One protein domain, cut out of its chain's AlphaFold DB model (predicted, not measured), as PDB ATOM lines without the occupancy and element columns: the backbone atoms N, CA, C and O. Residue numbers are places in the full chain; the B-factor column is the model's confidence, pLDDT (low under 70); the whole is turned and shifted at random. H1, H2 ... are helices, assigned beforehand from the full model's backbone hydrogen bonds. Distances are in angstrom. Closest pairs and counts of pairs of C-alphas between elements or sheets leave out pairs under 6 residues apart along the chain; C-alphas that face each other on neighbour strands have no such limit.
ATOM      1  N   VAL A 237      27.613 -57.095  48.103       93.31
ATOM      2  CA  VAL A 237      29.032 -57.478  48.174       93.31
ATOM      3  C   VAL A 237      29.642 -57.498  46.773       93.31
ATOM      4  O   VAL A 237      30.676 -56.878  46.520       93.31
ATOM      5  N   ALA A 238      28.973 -58.119  45.806       94.12
ATOM      6  CA  ALA A 238      29.402 -58.162  44.415       94.12
ATOM      7  C   ALA A 238      29.426 -56.766  43.774       94.12
ATOM      8  O   ALA A 238      30.304 -56.481  42.949       94.12
ATOM      9  N   ARG A 239      28.477 -55.888  44.127       94.81
ATOM     10  CA  ARG A 239      28.467 -54.479  43.702       94.81
ATOM     11  C   ARG A 239      29.680 -53.740  44.269       94.81
ATOM     12  O   ARG A 239      30.411 -53.125  43.492       94.81
ATOM     13  N   PHE A 240      29.926 -53.868  45.572       94.56
ATOM     14  CA  PHE A 240      31.021 -53.224  46.296       94.56
ATOM     15  C   PHE A 240      32.396 -53.655  45.768       94.56
ATOM     16  O   PHE A 240      33.191 -52.811  45.357       94.56
ATOM     17  N   ILE A 241      32.648 -54.962  45.643       95.44
ATOM     18  CA  ILE A 241      33.903 -55.496  45.081       95.44
ATOM     19  C   ILE A 241      34.092 -55.064  43.619       95.44
ATOM     20  O   ILE A 241      35.210 -54.812  43.162       95.44
ATOM     21  N   SER A 242      33.003 -54.942  42.856       94.00
ATOM     22  CA  SER A 242      33.063 -54.417  41.490       94.00
ATOM     23  C   SER A 242      33.408 -52.926  41.445       94.00
ATOM     24  O   SER A 242      34.010 -52.485  40.459       94.00
ATOM     25  N   GLU A 243      33.025 -52.154  42.465       93.88
ATOM     26  CA  GLU A 243      33.387 -50.742  42.619       93.88
ATOM     27  C   GLU A 243      34.856 -50.617  42.978       93.88
ATOM     28  O   GLU A 243      35.580 -49.987  42.211       93.88
ATOM     29  N   TYR A 244      35.304 -51.334  44.012       95.31
ATOM     30  CA  TYR A 244      36.712 -51.453  44.400       95.31
ATOM     31  C   TYR A 244      37.614 -51.729  43.192       95.31
ATOM     32  O   TYR A 244      38.481 -50.928  42.862       95.31
ATOM     33  N   ARG A 245      37.345 -52.804  42.436       95.75
ATOM     34  CA  ARG A 245      38.152 -53.154  41.253       95.75
ATOM     35  C   ARG A 245      38.152 -52.068  40.178       95.75
ATOM     36  O   ARG A 245      39.022 -52.067  39.318       95.75
ATOM     37  N   HIS A 246      37.127 -51.220  40.123       93.94
ATOM     38  CA  HIS A 246      37.077 -50.118  39.168       93.94
ATOM     39  C   HIS A 246      37.863 -48.907  39.669       93.94
ATOM     40  O   HIS A 246      38.544 -48.277  38.866       93.94
ATOM     41  N   VAL A 247      37.776 -48.622  40.969       93.44
ATOM     42  CA  VAL A 247      38.533 -47.573  41.660       93.44
ATOM     43  C   VAL A 247      40.023 -47.864  41.597       93.44
ATOM     44  O   VAL A 247      40.758 -47.018  41.117       93.44
ATOM     45  N   ASN A 248      40.427 -49.099  41.900       94.50
ATOM     46  CA  ASN A 248      41.803 -49.581  41.771       94.50
ATOM     47  C   ASN A 248      42.383 -49.381  40.350       94.50
ATOM     48  O   ASN A 248      43.576 -49.196  40.199       94.50
ATOM     49  N   ARG A 249      41.541 -49.300  39.305       93.94
ATOM     50  CA  ARG A 249      41.960 -48.932  37.933       93.94
ATOM     51  C   ARG A 249      41.836 -47.429  37.614       93.94
ATOM     52  O   ARG A 249      41.741 -47.062  36.443       93.94
ATOM     53  N   GLY A 250      41.732 -46.568  38.623       91.25
ATOM     54  CA  GLY A 250      41.672 -45.105  38.502       91.25
ATOM     55  C   GLY A 250      40.273 -44.485  38.392       91.25
ATOM     56  O   GLY A 250      40.133 -43.321  38.001       91.25
ATOM     57  N   ALA A 251      39.193 -45.214  38.698       89.25
ATOM     58  CA  ALA A 251      37.854 -44.616  38.710       89.25
ATOM     59  C   ALA A 251      37.590 -43.836  40.009       89.25
ATOM     60  O   ALA A 251      37.512 -44.416  41.077       89.25
ATOM     61  N   THR A 252      37.354 -42.525  39.911       84.69
ATOM     62  CA  THR A 252      37.111 -41.671  41.095       84.69
ATOM     63  C   THR A 252      35.706 -41.082  41.171       84.69
ATOM     64  O   THR A 252      35.231 -40.708  42.233       84.69
ATOM     65  N   TRP A 253      35.041 -40.933  40.020       83.44
ATOM     66  CA  TRP A 253      33.765 -40.219  39.877       83.44
ATOM     67  C   TRP A 253      33.710 -38.815  40.515       83.44
ATOM     68  O   TRP A 253      32.625 -38.299  40.763       83.44
ATOM     69  N   ILE A 254      34.858 -38.154  40.671       83.38
ATOM     70  CA  ILE A 254      35.006 -36.853  41.349       83.38
ATOM     71  C   ILE A 254      34.119 -35.718  40.799       83.38
ATOM     72  O   ILE A 254      33.756 -34.804  41.522       83.38
ATOM     73  N   ALA A 255      33.703 -35.780  39.529       80.50
ATOM     74  CA  ALA A 255      32.837 -34.760  38.918       80.50
ATOM     75  C   ALA A 255      31.352 -34.850  39.345       80.50
ATOM     76  O   ALA A 255      30.489 -34.166  38.788       80.50
ATOM     77  N   SER A 256      31.036 -35.728  40.291       80.44
ATOM     78  CA  SER A 256      29.692 -35.915  40.823       80.44
ATOM     79  C   SER A 256      29.278 -34.746  41.705       80.44
ATOM     80  O   SER A 256      30.011 -34.339  42.595       80.44
ATOM     81  N   ARG A 257      28.073 -34.210  41.485       80.19
ATOM     82  CA  ARG A 257      27.625 -32.990  42.182       80.19
ATOM     83  C   ARG A 257      27.026 -33.230  43.570       80.19
ATOM     84  O   ARG A 257      26.924 -32.277  44.329       80.19
ATOM     85  N   HIS A 258      26.562 -34.450  43.850       81.00
ATOM     86  CA  HIS A 258      25.948 -34.849  45.127       81.00
ATOM     87  C   HIS A 258      24.892 -33.866  45.673       81.00
ATOM     88  O   HIS A 258      24.844 -33.589  46.864       81.00
ATOM     89  N   ILE A 259      24.037 -33.322  44.799       80.44
ATOM     90  CA  ILE A 259      23.083 -32.277  45.192       80.44
ATOM     91  C   ILE A 259      22.025 -32.851  46.135       80.44
ATOM     92  O   ILE A 259      21.275 -33.749  45.756       80.44
ATOM     93  N   CYS A 260      21.919 -32.260  47.319       78.44
ATOM     94  CA  CYS A 260      20.863 -32.509  48.288       78.44
ATOM     95  C   CYS A 260      20.328 -31.157  48.776       78.44
ATOM     96  O   CYS A 260      21.093 -30.205  48.929       78.44
ATOM     97  N   ASN A 261      19.010 -31.031  48.962       83.56
ATOM     98  CA  ASN A 261      18.366 -29.776  49.388       83.56
ATOM     99  C   ASN A 261      18.787 -28.544  48.557       83.56
ATOM    100  O   ASN A 261      18.958 -27.446  49.076       83.56
ATOM    101  N   GLY A 262      18.985 -28.736  47.248       83.06
ATOM    102  CA  GLY A 262      19.318 -27.663  46.307       83.06
ATOM    103  C   GLY A 262      20.788 -27.224  46.278       83.06
ATOM    104  O   GLY A 262      21.130 -26.392  45.439       83.06
ATOM    105  N   ARG A 263      21.674 -27.795  47.105       87.19
ATOM    106  CA  ARG A 263      23.111 -27.460  47.129       87.19
ATOM    107  C   ARG A 263      24.012 -28.693  47.044       87.19
ATOM    108  O   ARG A 263      23.575 -29.804  47.318       87.19
ATOM    109  N   ALA A 264      25.265 -28.487  46.644       82.88
ATOM    110  CA  ALA A 264      26.315 -29.503  46.745       82.88
ATOM    111  C   ALA A 264      26.854 -29.570  48.194       82.88
ATOM    112  O   ALA A 264      26.743 -28.569  48.917       82.88
ATOM    113  N   PRO A 265      27.410 -30.717  48.625       86.94
ATOM    114  CA  PRO A 265      28.062 -30.831  49.923       86.94
ATOM    115  C   PRO A 265      29.349 -30.003  49.953       86.94
ATOM    116  O   PRO A 265      29.979 -29.784  48.912       86.94
ATOM    117  N   THR A 266      29.740 -29.545  51.139       89.81
ATOM    118  CA  THR A 266      31.080 -28.983  51.362       89.81
ATOM    119  C   THR A 266      32.112 -30.106  51.516       89.81
ATOM    120  O   THR A 266      31.755 -31.261  51.748       89.81
ATOM    121  N   SER A 267      33.401 -29.773  51.414       88.94
ATOM    122  CA  SER A 267      34.484 -30.746  51.628       88.94
ATOM    123  C   SER A 267      34.496 -31.331  53.044       88.94
ATOM    124  O   SER A 267      34.936 -32.461  53.220       88.94
ATOM    125  N   ASP A 268      33.981 -30.593  54.033       90.38
ATOM    126  CA  ASP A 268      33.866 -31.066  55.418       90.38
ATOM    127  C   ASP A 268      32.702 -32.057  55.589       90.38
ATOM    128  O   ASP A 268      32.779 -32.986  56.387       90.38
ATOM    129  N   GLU A 269      31.615 -31.871  54.828       89.31
ATOM    130  CA  GLU A 269      30.441 -32.753  54.848       89.31
ATOM    131  C   GLU A 269      30.674 -34.050  54.069       89.31
ATOM    132  O   GLU A 269      30.120 -35.093  54.418       89.31
ATOM    133  N   LEU A 270      31.473 -33.985  53.000       87.75
ATOM    134  CA  LEU A 270      31.827 -35.143  52.191       87.75
ATOM    135  C   LEU A 270      33.323 -35.136  51.828       87.75
ATOM    136  O   LEU A 270      33.678 -34.806  50.690       87.75
ATOM    137  N   PRO A 271      34.201 -35.519  52.775       91.81
ATOM    138  CA  PRO A 271      35.630 -35.639  52.520       91.81
ATOM    139  C   PRO A 271      35.937 -36.711  51.471       91.81
ATOM    140  O   PRO A 271      35.248 -37.728  51.362       91.81
ATOM    141  N   LEU A 272      37.008 -36.498  50.707       91.44
ATOM    142  CA  LEU A 272      37.500 -37.481  49.748       91.44
ATOM    143  C   LEU A 272      38.400 -38.505  50.448       91.44
ATOM    144  O   LEU A 272      39.191 -38.158  51.319       91.44
ATOM    145  N   CYS A 273      38.324 -39.763  50.014       92.25
ATOM    146  CA  CYS A 273      39.229 -40.829  50.464       92.25
ATOM    147  C   CYS A 273      40.608 -40.798  49.790       92.25
ATOM    148  O   CYS A 273      41.441 -41.660  50.052       92.25
ATOM    149  N   PHE A 274      40.814 -39.870  48.859       92.19
ATOM    150  CA  PHE A 274      41.962 -39.835  47.968       92.19
ATOM    151  C   PHE A 274      42.290 -38.396  47.568       92.19
ATOM    152  O   PHE A 274      41.437 -37.509  47.670       92.19
ATOM    153  N   ASP A 275      43.510 -38.172  47.082       89.62
ATOM    154  CA  ASP A 275      43.931 -36.864  46.585       89.62
ATOM    155  C   ASP A 275      43.297 -36.598  45.204       89.62
ATOM    156  O   ASP A 275      43.525 -37.364  44.263       89.62
ATOM    157  N   PRO A 276      42.511 -35.520  45.028       88.50
ATOM    158  CA  PRO A 276      41.845 -35.212  43.765       88.50
ATOM    159  C   PRO A 276      42.799 -34.987  42.577       88.50
ATOM    160  O   PRO A 276      42.354 -35.107  41.431       88.50
ATOM    161  N   HIS A 277      44.069 -34.660  42.825       88.44
ATOM    162  CA  HIS A 277      45.093 -34.461  41.797       88.44
ATOM    163  C   HIS A 277      45.757 -35.764  41.355       88.44
ATOM    164  O   HIS A 277      46.096 -35.890  40.178       88.44
ATOM    165  N   LEU A 278      45.922 -36.721  42.273       88.19
ATOM    166  CA  LEU A 278      46.561 -38.010  41.994       88.19
ATOM    167  C   LEU A 278      45.538 -39.064  41.555       88.19
ATOM    168  O   LEU A 278      45.772 -39.786  40.595       88.19
ATOM    169  N   GLY A 279      44.359 -39.081  42.177       89.19
ATOM    170  CA  GLY A 279      43.358 -40.124  41.985       89.19
ATOM    171  C   GLY A 279      43.395 -41.171  43.096       89.19
ATOM    172  O   GLY A 279      43.913 -40.922  44.179       89.19
ATOM    173  N   TRP A 280      42.756 -42.313  42.837       91.69
ATOM    174  CA  TRP A 280      42.649 -43.434  43.784       91.69
ATOM    175  C   TRP A 280      42.945 -44.783  43.110       91.69
ATOM    176  O   TRP A 280      42.339 -45.807  43.425       91.69
ATOM    177  N   ASP A 281      43.801 -44.752  42.095       92.38
ATOM    178  CA  ASP A 281      44.352 -45.929  41.434       92.38
ATOM    179  C   ASP A 281      45.273 -46.725  42.365       92.38
ATOM    180  O   ASP A 281      45.737 -46.225  43.385       92.38
ATOM    181  N   ASP A 282      45.440 -48.009  42.048       93.44
ATOM    182  CA  ASP A 282      46.272 -48.975  42.773       93.44
ATOM    183  C   ASP A 282      45.974 -49.132  44.280       93.44
ATOM    184  O   ASP A 282      46.709 -49.814  44.992       93.44
ATOM    185  N   VAL A 283      44.838 -48.609  44.762       94.38
ATOM    186  CA  VAL A 283      44.377 -48.785  46.148       94.38
ATOM    187  C   VAL A 283      44.179 -50.263  46.489       94.38
ATOM    188  O   VAL A 283      43.567 -51.012  45.716       94.38
ATOM    189  N   SER A 284      44.653 -50.686  47.658       96.00
ATOM    190  CA  SER A 284      44.401 -52.031  48.185       96.00
ATOM    191  C   SER A 284      42.959 -52.195  48.684       96.00
ATOM    192  O   SER A 284      42.248 -51.225  48.957       96.00
ATOM    193  N   LEU A 285      42.486 -53.439  48.821       95.44
ATOM    194  CA  LEU A 285      41.143 -53.681  49.359       95.44
ATOM    195  C   LEU A 285      41.023 -53.181  50.805       95.44
ATOM    196  O   LEU A 285      39.987 -52.626  51.167       95.44
ATOM    197  N   ASP A 286      42.081 -53.339  51.599       96.06
ATOM    198  CA  ASP A 286      42.104 -52.868  52.978       96.06
ATOM    199  C   ASP A 286      41.980 -51.346  53.035       96.06
ATOM    200  O   ASP A 286      41.068 -50.844  53.685       96.06
ATOM    201  N   GLU A 287      42.800 -50.587  52.307       94.88
ATOM    202  CA  GLU A 287      42.688 -49.118  52.271       94.88
ATOM    203  C   GLU A 287      41.311 -48.650  51.784       94.88
ATOM    204  O   GLU A 287      40.739 -47.699  52.327       94.88
ATOM    205  N   PHE A 288      40.736 -49.348  50.801       95.50
ATOM    206  CA  PHE A 288      39.395 -49.056  50.304       95.50
ATOM    207  C   PHE A 288      38.317 -49.237  51.385       95.50
ATOM    208  O   PHE A 288      37.363 -48.455  51.439       95.50
ATOM    209  N   LEU A 289      38.462 -50.239  52.255       95.38
ATOM    210  CA  LEU A 289      37.557 -50.495  53.379       95.38
ATOM    211  C   LEU A 289      37.785 -49.541  54.559       95.38
ATOM    212  O   LEU A 289      36.830 -49.198  55.252       95.38
ATOM    213  N   HIS A 290      39.026 -49.109  54.783       95.38
ATOM    214  CA  HIS A 290      39.393 -48.276  55.928       95.38
ATOM    215  C   HIS A 290      38.929 -46.822  55.802       95.38
ATOM    216  O   HIS A 290      38.817 -46.143  56.821       95.38
ATOM    217  N   CYS A 291      38.637 -46.324  54.595       93.06
ATOM    218  CA  CYS A 291      38.110 -44.970  54.456       93.06
ATOM    219  C   CYS A 291      36.631 -44.885  54.901       93.06
ATOM    220  O   CYS A 291      35.756 -45.419  54.211       93.06
ATOM    221  N   PRO A 292      36.301 -44.131  55.968       91.12
ATOM    222  CA  PRO A 292      34.926 -44.019  56.466       91.12
ATOM    223  C   PRO A 292      34.010 -43.210  55.534       91.12
ATOM    224  O   PRO A 292      32.791 -43.353  55.583       91.12
ATOM    225  N   PHE A 293      34.586 -42.374  54.666       90.62
ATOM    226  CA  PHE A 293      33.859 -41.536  53.707       90.62
ATOM    227  C   PHE A 293      33.715 -42.193  52.327       90.62
ATOM    228  O   PHE A 293      33.321 -41.542  51.357       90.62
ATOM    229  N   ASN A 294      34.032 -43.486  52.210       91.62
ATOM    230  CA  ASN A 294      33.942 -44.185  50.939       91.62
ATOM    231  C   ASN A 294      32.480 -44.302  50.492       91.62
ATOM    232  O   ASN A 294      31.668 -45.031  51.067       91.62
ATOM    233  N   LEU A 295      32.153 -43.603  49.405       89.38
ATOM    234  CA  LEU A 295      30.815 -43.586  48.819       89.38
ATOM    235  C   LEU A 295      30.316 -44.975  48.419       89.38
ATOM    236  O   LEU A 295      29.104 -45.176  48.358       89.38
ATOM    237  N   ALA A 296      31.209 -45.939  48.184       89.06
ATOM    238  CA  ALA A 296      30.821 -47.304  47.877       89.06
ATOM    239  C   ALA A 296      30.009 -47.954  49.005       89.06
ATOM    240  O   ALA A 296      29.255 -48.869  48.709       89.06
ATOM    241  N   PHE A 297      30.079 -47.507  50.261       87.12
ATOM    242  CA  PHE A 297      29.250 -48.081  51.329       87.12
ATOM    243  C   PHE A 297      27.763 -47.696  51.234       87.12
ATOM    244  O   PHE A 297      26.912 -48.462  51.673       87.12
ATOM    245  N   ASN A 298      27.441 -46.550  50.624       76.88
ATOM    246  CA  ASN A 298      26.106 -45.933  50.672       76.88
ATOM    247  C   ASN A 298      25.372 -45.940  49.313       76.88
ATOM    248  O   ASN A 298      24.543 -45.067  49.050       76.88
ATOM    249  N   ARG A 299      25.704 -46.891  48.433       75.69
ATOM    250  CA  ARG A 299      25.106 -47.068  47.095       75.69
ATOM    251  C   ARG A 299      24.338 -48.373  46.986       75.69
ATOM    252  O   ARG A 299      23.225 -48.315  46.425       75.69
TER     253      ARG A 299
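Overview. This is residues 237 to 299 of the 299 residues of a protein of Cylicostephanus goldi (UniProt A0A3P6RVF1). There is little regular structure: H1, a helix of 11 residues, and two shorter helices, H2 and H3, gather toward one end, and the long stretch of residues 248 to 284 makes a wide loop that reaches away from them to Gly 262 and folds back to H2. The printed part has 63 residues, with three named helices in the order H1, H2, H3 and no named strand. The class is all helix, with 21 residues in named elements. The whole is compact, with a radius of gyration of the C-alphas of 12.0 A and spans of 33 by 27 by 18 A.

Along the chain. H1, residues 237 to 247, is 15.2 A long and begins at C-alpha 237 (29.032, -57.478, 48.174). H2 is residues 285 to 290, 8.7 A. H3, residues 295 to 298, ends at C-alpha 298 (26.106, -45.933, 50.672).

Arrangement. H1 and H3 only just touch, with 3 pairs of C-alphas within 8 A; the closest, Phe 240 and Ala 296, are 6.1 A apart. H1 and H2 are close but not clearly touching, about perpendicular at 81 degrees; their closest C-alphas, Tyr 244 and Phe 288, are 6.9 A apart. H2 and H3 are apart. In H1 and H2 every O i to N i+4 pair is within hydrogen-bond range; H3 is too short for one.

Size, cuts and confidence. The C-alphas farthest apart, Gly 262 and Ser 284, are 35.0 A apart. The link H1 to H2 is long, H2 to H3 tight. The printed part has no cut, and no printed residue is under 70 in pLDDT.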